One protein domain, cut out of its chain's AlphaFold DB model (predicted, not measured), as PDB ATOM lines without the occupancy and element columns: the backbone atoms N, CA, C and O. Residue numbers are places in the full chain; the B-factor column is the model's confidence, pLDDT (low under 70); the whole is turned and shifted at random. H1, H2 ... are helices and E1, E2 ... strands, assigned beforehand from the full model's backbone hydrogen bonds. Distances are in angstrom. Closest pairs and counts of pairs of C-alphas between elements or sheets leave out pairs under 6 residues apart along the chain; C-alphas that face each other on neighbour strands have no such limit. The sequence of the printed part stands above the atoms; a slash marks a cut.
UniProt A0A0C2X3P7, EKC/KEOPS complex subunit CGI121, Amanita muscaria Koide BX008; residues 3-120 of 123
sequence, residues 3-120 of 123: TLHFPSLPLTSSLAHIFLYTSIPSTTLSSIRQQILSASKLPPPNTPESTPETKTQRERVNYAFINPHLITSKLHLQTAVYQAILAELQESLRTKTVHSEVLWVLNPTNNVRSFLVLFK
ATOM      1  N   THR A   3      15.072 -19.126  81.983       91.00
ATOM      2  CA  THR A   3      15.711 -17.820  81.806       91.00
ATOM      3  C   THR A   3      16.077 -17.260  83.169       91.00
ATOM      4  O   THR A   3      15.221 -17.115  84.042       91.00
ATOM      5  N   LEU A   4      17.353 -16.941  83.348       88.19
ATOM      6  CA  LEU A   4      17.855 -16.222  84.507       88.19
ATOM      7  C   LEU A   4      17.929 -14.738  84.181       88.19
ATOM      8  O   LEU A   4      18.424 -14.362  83.121       88.19
ATOM      9  N   HIS A   5      17.464 -13.918  85.116       89.88
ATOM     10  CA  HIS A   5      17.530 -12.470  85.021       89.88
ATOM     11  C   HIS A   5      18.428 -11.916  86.128       89.88
ATOM     12  O   HIS A   5      18.261 -12.261  87.301       89.88
ATOM     13  N   PHE A   6      19.365 -11.056  85.741       88.81
ATOM     14  CA  PHE A   6      20.339 -10.414  86.614       88.81
ATOM     15  C   PHE A   6      20.088  -8.898  86.617       88.81
ATOM     16  O   PHE A   6      20.681  -8.176  85.818       88.81
ATOM     17  N   PRO A   7      19.212  -8.392  87.505       84.81
ATOM     18  CA  PRO A   7      18.762  -6.996  87.470       84.81
ATOM     19  C   PRO A   7      19.860  -5.982  87.823       84.81
ATOM     20  O   PRO A   7      19.705  -4.798  87.550       84.81
ATOM     21  N   SER A   8      20.955  -6.423  88.444       86.12
ATOM     22  CA  SER A   8      22.105  -5.578  88.784       86.12
ATOM     23  C   SER A   8      23.081  -5.367  87.623       86.12
ATOM     24  O   SER A   8      24.045  -4.620  87.781       86.12
ATOM     25  N   LEU A   9      22.864  -6.025  86.478       87.19
ATOM     26  CA  LEU A   9      23.722  -5.939  85.297       87.19
ATOM     27  C   LEU A   9      23.083  -5.065  84.203       87.19
ATOM     28  O   LEU A   9      21.863  -4.892  84.187       87.19
ATOM     29  N   PRO A  10      23.882  -4.525  83.263       86.12
ATOM     30  CA  PRO A  10      23.364  -3.798  82.107       86.12
ATOM     31  C   PRO A  10      22.367  -4.637  81.295       86.12
ATOM     32  O   PRO A  10      22.526  -5.850  81.160       86.12
ATOM     33  N   LEU A  11      21.360  -3.986  80.697       79.31
ATOM     34  CA  LEU A  11      20.277  -4.676  79.980       79.31
ATOM     35  C   LEU A  11      20.783  -5.638  78.894       79.31
ATOM     36  O   LEU A  11      20.190  -6.696  78.698       79.31
ATOM     37  N   THR A  12      21.895  -5.299  78.241       80.31
ATOM     38  CA  THR A  12      22.511  -6.079  77.157       80.31
ATOM     39  C   THR A  12      23.027  -7.450  77.588       80.31
ATOM     40  O   THR A  12      23.098  -8.345  76.752       80.31
ATOM     41  N   SER A  13      23.364  -7.635  78.867       79.38
ATOM     42  CA  SER A  13      23.898  -8.891  79.419       79.38
ATOM     43  C   SER A  13      23.108  -9.396  80.635       79.38
ATOM     44  O   SER A  13      23.530 -10.313  81.332       79.38
ATOM     45  N   SER A  14      21.922  -8.830  80.879       85.62
ATOM     46  CA  SER A  14      21.075  -9.150  82.038       85.62
ATOM     47  C   SER A  14      20.362 -10.507  81.958       85.62
ATOM     48  O   SER A  14      19.796 -10.954  82.956       85.62
ATOM     49  N   LEU A  15      20.371 -11.173  80.797       89.75
ATOM     50  CA  LEU A  15      19.626 -12.407  80.553       89.75
ATOM     51  C   LEU A  15      20.550 -13.567  80.192       89.75
ATOM     52  O   LEU A  15      21.396 -13.455  79.309       89.75
ATOM     53  N   ALA A  16      20.320 -14.716  80.829       89.31
ATOM     54  CA  ALA A  16      20.948 -15.975  80.453       89.31
ATOM     55  C   ALA A  16      19.892 -17.064  80.258       89.31
ATOM     56  O   ALA A  16      19.033 -17.273  81.116       89.31
ATOM     57  N   HIS A  17      19.977 -17.786  79.142       91.00
ATOM     58  CA  HIS A  17      19.092 -18.907  78.837       91.00
ATOM     59  C   HIS A  17      19.800 -20.230  79.109       91.00
ATOM     60  O   HIS A  17      20.902 -20.475  78.619       91.00
ATOM     61  N   ILE A  18      19.145 -21.094  79.877       89.81
ATOM     62  CA  ILE A  18      19.663 -22.396  80.279       89.81
ATOM     63  C   ILE A  18      18.750 -23.491  79.741       89.81
ATOM     64  O   ILE A  18      17.517 -23.432  79.820       89.81
ATOM     65  N   PHE A  19      19.382 -24.536  79.221       89.94
ATOM     66  CA  PHE A  19      18.725 -25.736  78.737       89.94
ATOM     67  C   PHE A  19      19.344 -26.940  79.436       89.94
ATOM     68  O   PHE A  19      20.558 -27.125  79.405       89.94
ATOM     69  N   LEU A  20      18.500 -27.751  80.075       88.44
ATOM     70  CA  LEU A  20      18.892 -29.040  80.625       88.44
ATOM     71  C   LEU A  20      18.389 -30.132  79.688       88.44
ATOM     72  O   LEU A  20      17.198 -30.194  79.383       88.44
ATOM     73  N   TYR A  21      19.302 -30.996  79.268       86.50
ATOM     74  CA  TYR A  21      19.003 -32.174  78.471       86.50
ATOM     75  C   TYR A  21      19.343 -33.406  79.308       86.50
ATOM     76  O   TYR A  21      20.477 -33.558  79.752       86.50
ATOM     77  N   THR A  22      18.355 -34.264  79.553       85.25
ATOM     78  CA  THR A  22      18.507 -35.459  80.401       85.25
ATOM     79  C   THR A  22      18.942 -36.692  79.619       85.25
ATOM     80  O   THR A  22      19.570 -37.582  80.177       85.25
ATOM     81  N   SER A  23      18.629 -36.745  78.325       81.75
ATOM     82  CA  SER A  23      19.013 -37.832  77.434       81.75
ATOM     83  C   SER A  23      19.426 -37.247  76.091       81.75
ATOM     84  O   SER A  23      18.611 -36.649  75.387       81.75
ATOM     85  N   ILE A  24      20.712 -37.373  75.764       82.19
ATOM     86  CA  ILE A  24      21.255 -36.999  74.459       82.19
ATOM     87  C   ILE A  24      21.956 -38.232  73.875       82.19
ATOM     88  O   ILE A  24      22.838 -38.784  74.533       82.19
ATOM     89  N   PRO A  25      21.618 -38.654  72.644       85.50
ATOM     90  CA  PRO A  25      22.349 -39.709  71.952       85.50
ATOM     91  C   PRO A  25      23.836 -39.364  71.773       85.50
ATOM     92  O   PRO A  25      24.189 -38.231  71.434       85.50
ATOM     93  N   SER A  26      24.713 -40.360  71.911       78.00
ATOM     94  CA  SER A  26      26.168 -40.206  71.732       78.00
ATOM     95  C   SER A  26      26.562 -39.699  70.336       78.00
ATOM     96  O   SER A  26      27.540 -38.960  70.181       78.00
ATOM     97  N   THR A  27      25.767 -40.027  69.315       82.75
ATOM     98  CA  THR A  27      25.919 -39.533  67.941       82.75
ATOM     99  C   THR A  27      25.745 -38.017  67.865       82.75
ATOM    100  O   THR A  27      26.586 -37.325  67.296       82.75
ATOM    101  N   THR A  28      24.709 -37.476  68.506       82.75
ATOM    102  CA  THR A  28      24.441 -36.033  68.564       82.75
ATOM    103  C   THR A  28      25.544 -35.289  69.311       82.75
ATOM    104  O   THR A  28      25.996 -34.241  68.850       82.75
ATOM    105  N   LEU A  29      26.036 -35.846  70.422       75.62
ATOM    106  CA  LEU A  29      27.151 -35.270  71.183       75.62
ATOM    107  C   LEU A  29      28.433 -35.171  70.351       75.62
ATOM    108  O   LEU A  29      29.115 -34.145  70.368       75.62
ATOM    109  N   SER A  30      28.731 -36.224  69.590       76.81
ATOM    110  CA  SER A  30      29.885 -36.270  68.689       76.81
ATOM    111  C   SER A  30      29.767 -35.226  67.578       76.81
ATOM    112  O   SER A  30      30.727 -34.497  67.319       76.81
ATOM    113  N   SER A  31      28.576 -35.081  66.990       83.81
ATOM    114  CA  SER A  31      28.286 -34.063  65.973       83.81
ATOM    115  C   SER A  31      28.425 -32.639  66.516       83.81
ATOM    116  O   SER A  31      29.094 -31.814  65.895       83.81
ATOM    117  N   ILE A  32      27.875 -32.350  67.704       81.12
ATOM    118  CA  ILE A  32      28.010 -31.038  68.363       81.12
ATOM    119  C   ILE A  32      29.487 -30.732  68.628       81.12
ATOM    120  O   ILE A  32      29.974 -29.647  68.309       81.12
ATOM    121  N   ARG A  33      30.240 -31.707  69.150       78.88
ATOM    122  CA  ARG A  33      31.679 -31.556  69.394       78.88
ATOM    123  C   ARG A  33      32.440 -31.253  68.103       78.88
ATOM    124  O   ARG A  33      33.274 -30.349  68.086       78.88
ATOM    125  N   GLN A  34      32.153 -31.972  67.018       81.69
ATOM    126  CA  GLN A  34      32.766 -31.721  65.711       81.69
ATOM    127  C   GLN A  34      32.416 -30.334  65.163       81.69
ATOM    128  O   GLN A  34      33.295 -29.662  64.617       81.69
ATOM    129  N   GLN A  35      31.177 -29.872  65.347       80.31
ATOM    130  CA  GLN A  35      30.760 -28.525  64.953       80.31
ATOM    131  C   GLN A  35      31.519 -27.443  65.726       80.31
ATOM    132  O   GLN A  35      32.056 -26.528  65.102       80.31
ATOM    133  N   ILE A  36      31.651 -27.577  67.050       77.12
ATOM    134  CA  ILE A  36      32.415 -26.634  67.889       77.12
ATOM    135  C   ILE A  36      33.886 -26.596  67.454       77.12
ATOM    136  O   ILE A  36      34.457 -25.520  67.269       77.12
ATOM    137  N   LEU A  37      34.501 -27.763  67.237       77.44
ATOM    138  CA  LEU A  37      35.892 -27.854  66.780       77.44
ATOM    139  C   LEU A  37      36.085 -27.222  65.398       77.44
ATOM    140  O   LEU A  37      37.083 -26.541  65.172       77.44
ATOM    141  N   SER A  38      35.135 -27.427  64.485       78.69
ATOM    142  CA  SER A  38      35.179 -26.845  63.139       78.69
ATOM    143  C   SER A  38      35.036 -25.326  63.194       78.69
ATOM    144  O   SER A  38      35.829 -24.610  62.589       78.69
ATOM    145  N   ALA A  39      34.100 -24.821  63.998       72.50
ATOM    146  CA  ALA A  39      33.887 -23.389  64.178       72.50
ATOM    147  C   ALA A  39      35.053 -22.686  64.899       72.50
ATOM    148  O   ALA A  39      35.355 -21.527  64.609       72.50
ATOM    149  N   SER A  40      35.759 -23.385  65.795       70.50
ATOM    150  CA  SER A  40      36.965 -22.858  66.446       70.50
ATOM    151  C   SER A  40      38.155 -22.710  65.491       70.50
ATOM    152  O   SER A  40      39.050 -21.918  65.788       70.50
ATOM    153  N   LYS A  41      38.199 -23.468  64.386       76.69
ATOM    154  CA  LYS A  41      39.261 -23.377  63.366       76.69
ATOM    155  C   LYS A  41      39.042 -22.232  62.375       76.69
ATOM    156  O   LYS A  41      39.965 -21.899  61.641       76.69
ATOM    157  N   LEU A  42      37.843 -21.649  62.342       72.19
ATOM    158  CA  LEU A  42      37.529 -20.544  61.441       72.19
ATOM    159  C   LEU A  42      38.352 -19.287  61.797       72.19
ATOM    160  O   LEU A  42      38.679 -19.093  62.973       72.19
ATOM    161  N   PRO A  43      38.673 -18.419  60.821       67.62
ATOM    162  CA  PRO A  43      39.448 -17.197  61.054       67.62
ATOM    163  C   PRO A  43      38.691 -16.193  61.940       67.62
ATOM    164  O   PRO A  43      37.460 -16.156  61.898       67.62
ATOM    165  N   PRO A  44      39.363 -15.419  62.819       64.69
ATOM    166  CA  PRO A  44      38.728 -14.460  63.733       64.69
ATOM    167  C   PRO A  44      37.859 -13.421  62.995       64.69
ATOM    168  O   PRO A  44      38.141 -13.108  61.839       64.69
ATOM    169  N   PRO A  45      36.805 -12.884  63.642       59.81
ATOM    170  CA  PRO A  45      35.773 -12.071  62.983       59.81
ATOM    171  C   PRO A  45      36.284 -10.719  62.459       59.81
ATOM    172  O   PRO A  45      35.569 -10.045  61.731       59.81
ATOM    173  N   ASN A  46      37.516 -10.344  62.807       59.78
ATOM    174  CA  ASN A  46      38.144  -9.071  62.461       59.78
ATOM    175  C   ASN A  46      39.164  -9.222  61.313       59.78
ATOM    176  O   ASN A  46      39.992  -8.341  61.102       59.78
ATOM    177  N   THR A  47      39.157 -10.365  60.620       61.38
ATOM    178  CA  THR A  47      40.094 -10.688  59.531       61.38
ATOM    179  C   THR A  47      39.380 -10.484  58.193       61.38
ATOM    180  O   THR A  47      38.228 -10.893  58.091       61.38
ATOM    181  N   PRO A  48      40.024  -9.940  57.144       60.53
ATOM    182  CA  PRO A  48      39.400  -9.714  55.830       60.53
ATOM    183  C   PRO A  48      38.797 -10.967  55.156       60.53
ATOM    184  O   PRO A  48      38.026 -10.840  54.214       60.53
ATOM    185  N   GLU A  49      39.097 -12.169  55.654       60.94
ATOM    186  CA  GLU A  49      38.530 -13.453  55.213       60.94
ATOM    187  C   GLU A  49      37.202 -13.828  55.912       60.94
ATOM    188  O   GLU A  49      36.664 -14.916  55.700       60.94
ATOM    189  N   SER A  50      36.654 -12.967  56.779       57.91
ATOM    190  CA  SER A  50      35.405 -13.242  57.495       57.91
ATOM    191  C   SER A  50      34.174 -13.059  56.594       57.91
ATOM    192  O   SER A  50      33.550 -11.999  56.565       57.91
ATOM    193  N   THR A  51      33.790 -14.114  55.879       67.62
ATOM    194  CA  THR A  51      32.512 -14.194  55.146       67.62
ATOM    195  C   THR A  51      31.321 -14.163  56.130       67.62
ATOM    196  O   THR A  51      31.433 -14.734  57.221       67.62
ATOM    197  N   PRO A  52      30.151 -13.577  55.792       67.56
ATOM    198  CA  PRO A  52      28.940 -13.605  56.638       67.56
ATOM    199  C   PRO A  52      28.519 -15.018  57.090       67.56
ATOM    200  O   PRO A  52      27.987 -15.204  58.189       67.56
ATOM    201  N   GLU A  53      28.831 -16.033  56.288       67.00
ATOM    202  CA  GLU A  53      28.631 -17.448  56.616       67.00
ATOM    203  C   GLU A  53      29.478 -17.896  57.819       67.00
ATOM    204  O   GLU A  53      28.989 -18.597  58.705       67.00
ATOM    205  N   THR A  54      30.721 -17.416  57.915       65.75
ATOM    206  CA  THR A  54      31.652 -17.718  59.015       65.75
ATOM    207  C   THR A  54      31.173 -17.122  60.337       65.75
ATOM    208  O   THR A  54      31.292 -17.756  61.389       65.75
ATOM    209  N   LYS A  55      30.587 -15.918  60.292       65.69
ATOM    210  CA  LYS A  55      29.987 -15.271  61.467       65.69
ATOM    211  C   LYS A  55      28.758 -16.045  61.953       65.69
ATOM    212  O   LYS A  55      28.699 -16.414  63.124       65.69
ATOM    213  N   THR A  56      27.857 -16.397  61.036       69.62
ATOM    214  CA  THR A  56      26.649 -17.188  61.332       69.62
ATOM    215  C   THR A  56      26.996 -18.559  61.923       69.62
ATOM    216  O   THR A  56      26.386 -19.007  62.894       69.62
ATOM    217  N   GLN A  57      28.012 -19.231  61.373       66.31
ATOM    218  CA  GLN A  57      28.448 -20.542  61.855       66.31
ATOM    219  C   GLN A  57      29.049 -20.468  63.267       66.31
ATOM    220  O   GLN A  57      28.853 -21.386  64.062       66.31
ATOM    221  N   ARG A  58      29.745 -19.374  63.605       68.00
ATOM    222  CA  ARG A  58      30.238 -19.128  64.969       68.00
ATOM    223  C   ARG A  58      29.131 -18.803  65.954       68.00
ATOM    224  O   ARG A  58      29.155 -19.322  67.063       68.00
ATOM    225  N   GLU A  59      28.164 -17.986  65.557       70.62
ATOM    226  CA  GLU A  59      27.007 -17.661  66.398       70.62
ATOM    227  C   GLU A  59      26.207 -18.922  66.744       70.62
ATOM    228  O   GLU A  59      25.819 -19.112  67.895       70.62
ATOM    229  N   ARG A  60      26.066 -19.857  65.792       70.56
ATOM    230  CA  ARG A  60      25.408 -21.156  66.020       70.56
ATOM    231  C   ARG A  60      26.085 -22.041  67.063       70.56
ATOM    232  O   ARG A  60      25.416 -22.899  67.630       70.56
ATOM    233  N   VAL A  61      27.383 -21.871  67.306       68.94
ATOM    234  CA  VAL A  61      28.127 -22.659  68.304       68.94
ATOM    235  C   VAL A  61      28.485 -21.850  69.548       68.94
ATOM    236  O   VAL A  61      29.235 -22.342  70.391       68.94
ATOM    237  N   ASN A  62      27.980 -20.621  69.676       74.94
ATOM    238  CA  ASN A  62      28.307 -19.730  70.784       74.94
ATOM    239  C   ASN A  62      27.495 -20.079  72.043       74.94
ATOM    240  O   ASN A  62      26.718 -19.279  72.550       74.94
ATOM    241  N   TYR A  63      27.653 -21.313  72.518       82.31
ATOM    242  CA  TYR A  63      26.972 -21.854  73.687       82.31
ATOM    243  C   TYR A  63      27.981 -22.484  74.649       82.31
ATOM    244  O   TYR A  63      28.985 -23.066  74.238       82.31
ATOM    245  N   ALA A  64      27.685 -22.408  75.948       83.12
ATOM    246  CA  ALA A  64      28.406 -23.142  76.982       83.12
ATOM    247  C   ALA A  64      27.704 -24.480  77.243       83.12
ATOM    248  O   ALA A  64      26.585 -24.498  77.754       83.12
ATOM    249  N   PHE A  65      28.359 -25.600  76.934       83.38
ATOM    250  CA  PHE A  65      27.865 -26.916  77.343       83.38
ATOM    251  C   PHE A  65      28.566 -27.339  78.630       83.38
ATOM    252  O   PHE A  65      29.796 -27.373  78.703       83.38
ATOM    253  N   ILE A  66      27.765 -27.649  79.646       82.69
ATOM    254  CA  ILE A  66      28.212 -27.932  81.009       82.69
ATOM    255  C   ILE A  66      27.743 -29.338  81.381       82.69
ATOM    256  O   ILE A  66      26.610 -29.712  81.080       82.69
ATOM    257  N   ASN A  67      28.589 -30.110  82.065       81.56
ATOM    258  CA  ASN A  67      28.159 -31.368  82.667       81.56
ATOM    259  C   ASN A  67      27.325 -31.074  83.932       81.56
ATOM    260  O   ASN A  67      27.873 -30.509  84.885       81.56
ATOM    261  N   PRO A  68      26.036 -31.464  83.987       82.44
ATOM    262  CA  PRO A  68      25.174 -31.157  85.125       82.44
ATOM    263  C   PRO A  68      25.636 -31.811  86.436       82.44
ATOM    264  O   PRO A  68      25.374 -31.257  87.495       82.44
ATOM    265  N   HIS A  69      26.380 -32.925  86.395       82.88
ATOM    266  CA  HIS A  69      26.875 -33.610  87.601       82.88
ATOM    267  C   HIS A  69      27.884 -32.783  88.410       82.88
ATOM    268  O   HIS A  69      28.132 -33.075  89.576       82.88
ATOM    269  N   LEU A  70      28.473 -31.753  87.798       80.31
ATOM    270  CA  LEU A  70      29.413 -30.841  88.455       80.31
ATOM    271  C   LEU A  70      28.715 -29.624  89.067       80.31
ATOM    272  O   LEU A  70      29.343 -28.808  89.741       80.31
ATOM    273  N   ILE A  71      27.411 -29.489  88.829       86.06
ATOM    274  CA  ILE A  71      26.605 -28.392  89.337       86.06
ATOM    275  C   ILE A  71      25.854 -28.876  90.571       86.06
ATOM    276  O   ILE A  71      24.932 -29.678  90.490       86.06
ATOM    277  N   THR A  72      26.242 -28.354  91.730       87.19
ATOM    278  CA  THR A  72      25.640 -28.708  93.022       87.19
ATOM    279  C   THR A  72      24.266 -28.078  93.238       87.19
ATOM    280  O   THR A  72      23.418 -28.647  93.917       87.19
ATOM    281  N   SER A  73      24.034 -26.884  92.689       89.88
ATOM    282  CA  SER A  73      22.777 -26.153  92.840       89.88
ATOM    283  C   SER A  73      22.573 -25.145  91.713       89.88
ATOM    284  O   SER A  73      23.514 -24.736  91.032       89.88
ATOM    285  N   LYS A  74      21.335 -24.669  91.556       89.69
ATOM    286  CA  LYS A  74      21.024 -23.567  90.638       89.69
ATOM    287  C   LYS A  74      21.789 -22.287  90.995       89.69
ATOM    288  O   LYS A  74      22.249 -21.592  90.094       89.69
ATOM    289  N   LEU A  75      21.969 -22.012  92.291       91.25
ATOM    290  CA  LEU A  75      22.722 -20.851  92.759       91.25
ATOM    291  C   LEU A  75      24.184 -20.916  92.305       91.25
ATOM    292  O   LEU A  75      24.703 -19.916  91.829       91.25
ATOM    293  N   HIS A  76      24.811 -22.095  92.362       90.12
ATOM    294  CA  HIS A  76      26.176 -22.296  91.865       90.12
ATOM    295  C   HIS A  76      26.310 -21.878  90.391       90.12
ATOM    296  O   HIS A  76      27.207 -21.113  90.029       90.12
ATOM    297  N   LEU A  77      25.357 -22.292  89.551       90.25
ATOM    298  CA  LEU A  77      25.334 -21.899  88.143       90.25
ATOM    299  C   LEU A  77      25.051 -20.398  87.961       90.25
ATOM    300  O   LEU A  77      25.738 -19.741  87.184       90.25
ATOM    301  N   GLN A  78      24.091 -19.838  88.704       92.06
ATOM    302  CA  GLN A  78      23.787 -18.402  88.684       92.06
ATOM    303  C   GLN A  78      25.011 -17.557  89.048       92.06
ATOM    304  O   GLN A  78      25.295 -16.575  88.365       92.06
ATOM    305  N   THR A  79      25.758 -17.954  90.082       92.06
ATOM    306  CA  THR A  79      26.976 -17.251  90.493       92.06
ATOM    307  C   THR A  79      28.061 -17.329  89.429       92.06
ATOM    308  O   THR A  79      28.701 -16.319  89.159       92.06
ATOM    309  N   ALA A  80      28.231 -18.476  88.767       90.81
ATOM    310  CA  ALA A  80      29.220 -18.612  87.704       90.81
ATOM    311  C   ALA A  80      28.892 -17.741  86.484       90.81
ATOM    312  O   ALA A  80      29.772 -17.074  85.946       90.81
ATOM    313  N   VAL A  81      27.616 -17.703  86.086       91.62
ATOM    314  CA  VAL A  81      27.139 -16.821  85.009       91.62
ATOM    315  C   VAL A  81      27.346 -15.356  85.376       91.62
ATOM    316  O   VAL A  81      27.891 -14.596  84.579       91.62
ATOM    317  N   TYR A  82      26.980 -14.967  86.596       92.06
ATOM    318  CA  TYR A  82      27.151 -13.599  87.071       92.06
ATOM    319  C   TYR A  82      28.623 -13.158  87.064       92.06
ATOM    320  O   TYR A  82      28.942 -12.090  86.550       92.06
ATOM    321  N   GLN A  83      29.529 -13.997  87.573       91.31
ATOM    322  CA  GLN A  83      30.971 -13.720  87.581       91.31
ATOM    323  C   GLN A  83      31.551 -13.612  86.166       91.31
ATOM    324  O   GLN A  83      32.354 -12.724  85.902       91.31
ATOM    325  N   ALA A  84      31.115 -14.472  85.242       90.31
ATOM    326  CA  ALA A  84      31.542 -14.406  83.847       90.31
ATOM    327  C   ALA A  84      31.117 -13.096  83.166       90.31
ATOM    328  O   ALA A  84      31.913 -12.489  82.452       90.31
ATOM    329  N   ILE A  85      29.884 -12.638  83.412       90.62
ATOM    330  CA  ILE A  85      29.403 -11.361  82.868       90.62
ATOM    331  C   ILE A  85      30.156 -10.190  83.507       90.62
ATOM    332  O   ILE A  85      30.548  -9.261  82.811       90.62
ATOM    333  N   LEU A  86      30.409 -10.230  84.819       91.44
ATOM    334  CA  LEU A  86      31.225  -9.203  85.471       91.44
ATOM    335  C   LEU A  86      32.636  -9.125  84.881       91.44
ATOM    336  O   LEU A  86      33.127  -8.025  84.643       91.44
ATOM    337  N   ALA A  87      33.263 -10.270  84.610       90.19
ATOM    338  CA  ALA A  87      34.582 -10.314  83.991       90.19
ATOM    339  C   ALA A  87      34.581  -9.688  82.586       90.19
ATOM    340  O   ALA A  87      35.524  -8.979  82.240       90.19
ATOM    341  N   GLU A  88      33.515  -9.883  81.802       89.19
ATOM    342  CA  GLU A  88      33.323  -9.197  80.516       89.19
ATOM    343  C   GLU A  88      33.170  -7.688  80.678       89.19
ATOM    344  O   GLU A  88      33.873  -6.931  80.014       89.19
ATOM    345  N   LEU A  89      32.301  -7.248  81.589       89.31
ATOM    346  CA  LEU A  89      32.057  -5.825  81.839       89.31
ATOM    347  C   LEU A  89      33.303  -5.087  82.347       89.31
ATOM    348  O   LEU A  89      33.427  -3.882  82.149       89.31
ATOM    349  N   GLN A  90      34.206  -5.801  83.017       90.56
ATOM    350  CA  GLN A  90      35.477  -5.279  83.522       90.56
ATOM    351  C   GLN A  90      36.647  -5.489  82.549       90.56
ATOM    352  O   GLN A  90      37.788  -5.235  82.930       90.56
ATOM    353  N   GLU A  91      36.394  -6.003  81.340       86.50
ATOM    354  CA  GLU A  91      37.423  -6.349  80.344       86.50
ATOM    355  C   GLU A  91      38.536  -7.265  80.901       86.50
ATOM    356  O   GLU A  91      39.683  -7.246  80.459       86.50
ATOM    357  N   SER A  92      38.192  -8.102  81.882       89.56
ATOM    358  CA  SER A  92      39.118  -8.974  82.619       89.56
ATOM    359  C   SER A  92      38.930 -10.460  82.294       89.56
ATOM    360  O   SER A  92      39.346 -11.336  83.057       89.56
ATOM    361  N   LEU A  93      38.314 -10.756  81.143       84.94
ATOM    362  CA  LEU A  93      38.091 -12.118  80.660       84.94
ATOM    363  C   LEU A  93      39.411 -12.879  80.517       84.94
ATOM    364  O   LEU A  93      40.335 -12.452  79.821       84.94
ATOM    365  N   ARG A  94      39.478 -14.055  81.141       81.69
ATOM    366  CA  ARG A  94      40.618 -14.975  81.006       81.69
ATOM    367  C   ARG A  94      40.492 -15.847  79.764       81.69
ATOM    368  O   ARG A  94      41.482 -16.389  79.270       81.69
ATOM    369  N   THR A  95      39.270 -16.009  79.277       81.31
ATOM    370  CA  THR A  95      38.930 -16.808  78.104       81.31
ATOM    371  C   THR A  95      38.499 -15.932  76.925       81.31
ATOM    372  O   THR A  95      38.372 -14.717  77.022       81.31
ATOM    373  N   LYS A  96      38.292 -16.556  75.758       77.38
ATOM    374  CA  LYS A  96      37.927 -15.844  74.522       77.38
ATOM    375  C   LYS A  96      36.481 -15.341  74.503       77.38
ATOM    376  O   LYS A  96      36.167 -14.482  73.687       77.38
ATOM    377  N   THR A  97      35.592 -15.933  75.302       82.56
ATOM    378  CA  THR A  97      34.153 -15.634  75.292       82.56
ATOM    379  C   THR A  97      33.572 -15.758  76.694       82.56
ATOM    380  O   THR A  97      33.997 -16.620  77.459       82.56
ATOM    381  N   VAL A  98      32.525 -14.985  76.994       86.81
ATOM    382  CA  VAL A  98      31.764 -15.074  78.258       86.81
ATOM    383  C   VAL A  98      31.328 -16.503  78.558       86.81
ATOM    384  O   VAL A  98      31.474 -16.985  79.673       86.81
ATOM    385  N   HIS A  99      30.835 -17.219  77.546       86.12
ATOM    386  CA  HIS A  99      30.402 -18.608  77.685       86.12
ATOM    387  C   HIS A  99      31.536 -19.542  78.128       86.12
ATOM    388  O   HIS A  99      31.311 -20.448  78.929       86.12
ATOM    389  N   SER A 100      32.758 -19.306  77.646       82.81
ATOM    390  CA  SER A 100      33.940 -20.048  78.096       82.81
ATOM    391  C   SER A 100      34.361 -19.629  79.507       82.81
ATOM    392  O   SER A 100      34.842 -20.462  80.272       82.81
ATOM    393  N   GLU A 101      34.132 -18.370  79.877       87.31
ATOM    394  CA  GLU A 101      34.423 -17.849  81.213       87.31
ATOM    395  C   GLU A 101      33.502 -18.466  82.270       87.31
ATOM    396  O   GLU A 101      33.967 -18.826  83.346       87.31
ATOM    397  N   VAL A 102      32.223 -18.705  81.952       88.88
ATOM    398  CA  VAL A 102      31.309 -19.448  82.846       88.88
ATOM    399  C   VAL A 102      31.916 -20.798  83.220       88.88
ATOM    400  O   VAL A 102      31.907 -21.205  84.380       88.88
ATOM    401  N   LEU A 103      32.485 -21.490  82.237       84.75
ATOM    402  CA  LEU A 103      33.096 -22.798  82.435       84.75
ATOM    403  C   LEU A 103      34.419 -22.713  83.198       84.75
ATOM    404  O   LEU A 103      34.760 -23.627  83.947       84.75
ATOM    405  N   TRP A 104      35.148 -21.615  83.017       82.38
ATOM    406  CA  TRP A 104      36.343 -21.310  83.785       82.38
ATOM    407  C   TRP A 104      36.022 -21.088  85.266       82.38
ATOM    408  O   TRP A 104      36.655 -21.706  86.119       82.38
ATOM    409  N   VAL A 105      34.996 -20.287  85.572       86.00
ATOM    410  CA  VAL A 105      34.547 -20.016  86.948       86.00
ATOM    411  C   VAL A 105      34.044 -21.287  87.637       86.00
ATOM    412  O   VAL A 105      34.288 -21.482  88.825       86.00
ATOM    413  N   LEU A 106      33.388 -22.184  86.894       84.62
ATOM    414  CA  LEU A 106      32.927 -23.478  87.409       84.62
ATOM    415  C   LEU A 106      34.059 -24.486  87.658       84.62
ATOM    416  O   LEU A 106      33.818 -25.523  88.277       84.62
ATOM    417  N   ASN A 107      35.277 -24.238  87.164       78.19
ATOM    418  CA  ASN A 107      36.390 -25.166  87.313       78.19
ATOM    419  C   ASN A 107      37.235 -24.830  88.559       78.19
ATOM    420  O   ASN A 107      38.037 -23.896  88.518       78.19
ATOM    421  N   PRO A 108      37.185 -25.647  89.628       67.56
ATOM    422  CA  PRO A 108      37.963 -25.396  90.841       67.56
ATOM    423  C   PRO A 108      39.478 -25.532  90.628       67.56
ATOM    424  O   PRO A 108      40.262 -25.016  91.420       67.56
ATOM    425  N   THR A 109      39.916 -26.223  89.568       64.50
ATOM    426  CA  THR A 109      41.339 -26.522  89.333       64.50
ATOM    427  C   THR A 109      42.046 -25.524  88.418       64.50
ATOM    428  O   THR A 109      43.250 -25.662  88.209       64.50
ATOM    429  N   ASN A 110      41.332 -24.530  87.864       58.44
ATOM    430  CA  ASN A 110      41.892 -23.437  87.049       58.44
ATOM    431  C   ASN A 110      42.814 -23.907  85.888       58.44
ATOM    432  O   ASN A 110      43.617 -23.141  85.358       58.44
ATOM    433  N   ASN A 111      42.728 -25.185  85.488       55.16
ATOM    434  CA  ASN A 111      43.514 -25.766  84.407       55.16
ATOM    435  C   ASN A 111      42.663 -25.813  83.135       55.16
ATOM    436  O   ASN A 111      41.736 -26.616  83.006       55.16
ATOM    437  N   VAL A 112      43.014 -24.957  82.177       51.56
ATOM    438  CA  VAL A 112      42.350 -24.815  80.869       51.56
ATOM    439  C   VAL A 112      42.313 -26.122  80.065       51.56
ATOM    440  O   VAL A 112      41.440 -26.283  79.220       51.56
ATOM    441  N   ARG A 113      43.226 -27.081  80.301       42.28
ATOM    442  CA  ARG A 113      43.212 -28.380  79.594       42.28
ATOM    443  C   ARG A 113      42.161 -29.338  80.148       42.28
ATOM    444  O   ARG A 113      41.585 -30.104  79.377       42.28
ATOM    445  N   SER A 114      41.858 -29.252  81.444       43.84
ATOM    446  CA  SER A 114      40.803 -30.054  82.075       43.84
ATOM    447  C   SER A 114      39.425 -29.721  81.505       43.84
ATOM    448  O   SER A 114      38.569 -30.590  81.459       43.84
ATOM    449  N   PHE A 115      39.231 -28.507  80.984       45.03
ATOM    450  CA  PHE A 115      37.990 -28.037  80.363       45.03
ATOM    451  C   PHE A 115      37.546 -28.880  79.147       45.03
ATOM    452  O   PHE A 115      36.390 -29.285  79.048       45.03
ATOM    453  N   LEU A 116      38.481 -29.227  78.255       44.00
ATOM    454  CA  LEU A 116      38.213 -30.081  77.085       44.00
ATOM    455  C   LEU A 116      38.003 -31.559  77.452       44.00
ATOM    456  O   LEU A 116      37.357 -32.300  76.704       44.00
ATOM    457  N   VAL A 117      38.562 -31.985  78.590       39.38
ATOM    458  CA  VAL A 117      38.428 -33.346  79.126       39.38
ATOM    459  C   VAL A 117      37.144 -33.494  79.943       39.38
ATOM    460  O   VAL A 117      36.514 -34.530  79.851       39.38
ATOM    461  N   LEU A 118      36.674 -32.457  80.635       38.06
ATOM    462  CA  LEU A 118      35.352 -32.419  81.280       38.06
ATOM    463  C   LEU A 118      34.211 -32.538  80.252       38.06
ATOM    464  O   LEU A 118      33.144 -33.071  80.540       38.06
ATOM    465  N   PHE A 119      34.474 -32.057  79.031       40.22
ATOM    466  CA  PHE A 119      33.650 -32.244  77.837       40.22
ATOM    467  C   PHE A 119      33.785 -33.642  77.214       40.22
ATOM    468  O   PHE A 119      33.047 -33.974  76.282       40.22
ATOM    469  N   LYS A 120      34.710 -34.498  77.680       37.62
ATOM    470  CA  LYS A 120      34.485 -35.943  77.560       37.62
ATOM    471  C   LYS A 120      33.322 -36.256  78.500       37.62
ATOM    472  O   LYS A 120      33.503 -36.645  79.645       37.62
TER     473      LYS A 120
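AT A GLANCE: This is residues 3 to 120 of the 123 residues of the protein "EKC/KEOPS complex subunit CGI121" of Amanita muscaria Koide BX008 (UniProt A0A0C2X3P7). Picture two lobes: in one, the small hairpin E1 E2 lies over one side of H3 while H4 crosses H3 on another side, with H5 beyond H4; in the other, H1 and H2 meet near their ends as a V. Residues 23 to 28 stick out, of which 26 to 28 belong to H1. The printed part has 118 residues, with two named strands and five named helices that follow along the chain as E1, E2, H1, H2, H3, H4, H5; E1 and E2 are antiparallel, and the class is mostly helix, with helices holding 54 and strands 7 of the 61 residues in named elements. It is compact, with a radius of gyration of the C-alphas of 15.2 A and spans of 40 by 35 by 28 A.

IN THESE COORDINATES: Find C-alpha 3 at (15.711, -17.820, 81.806), where E1, residues 3 to 5, begins. E2 is residues 15 to 18. From C-alpha 26 at (26.168, -40.206, 71.732), H1 runs 21.1 A to residue 40. H2 is residues 52 to 59, H3 residues 74 to 89, 22.7 A long, and H4 residues 98 to 105. H5, residues 112 to 118, ends at C-alpha 118, (35.352, -32.419, 81.280).

HOW THE PARTS SIT: Look first at the hairpin E1 and E2: N 4 and O 16 are 2.8 A apart, within hydrogen-bond range. The closest C-alphas of E2 and H3, Ala 16 and Val 81, are 7.7 A apart. H3 and H4 touch, closest at the C-alphas of Ala 84 and Val 102, 5.1 A, at a steep tilt of 59 degrees, opposite ways. H4 and H5 only just touch, with 3 pairs of C-alphas within 8 A, closest at Leu 103 and Phe 115, 7.5 A, about perpendicular at 90 degrees. H1 touches H2 with residues 39 to 40 alone, closest at the C-alphas of Ala 39 and Arg 58, 5.7 A, at a steep tilt of 54 degrees. H1 and H3 are apart. Every O i to N i+4 pair is within hydrogen-bond range in H1, H2 and H3; H4 has 3 of 4, and H5 1 of 3, with 2 of 4 O i to N i+3 pairs.

THE WHOLE: The C-alphas farthest apart, of Pro 48 and Thr 72, lie 44.0 A apart. The printed part has no cut; the links H1 to H2 and H2 to H3 are long. Look at residues 43 to 58, 61 and 108 to 120 for pLDDT under 70.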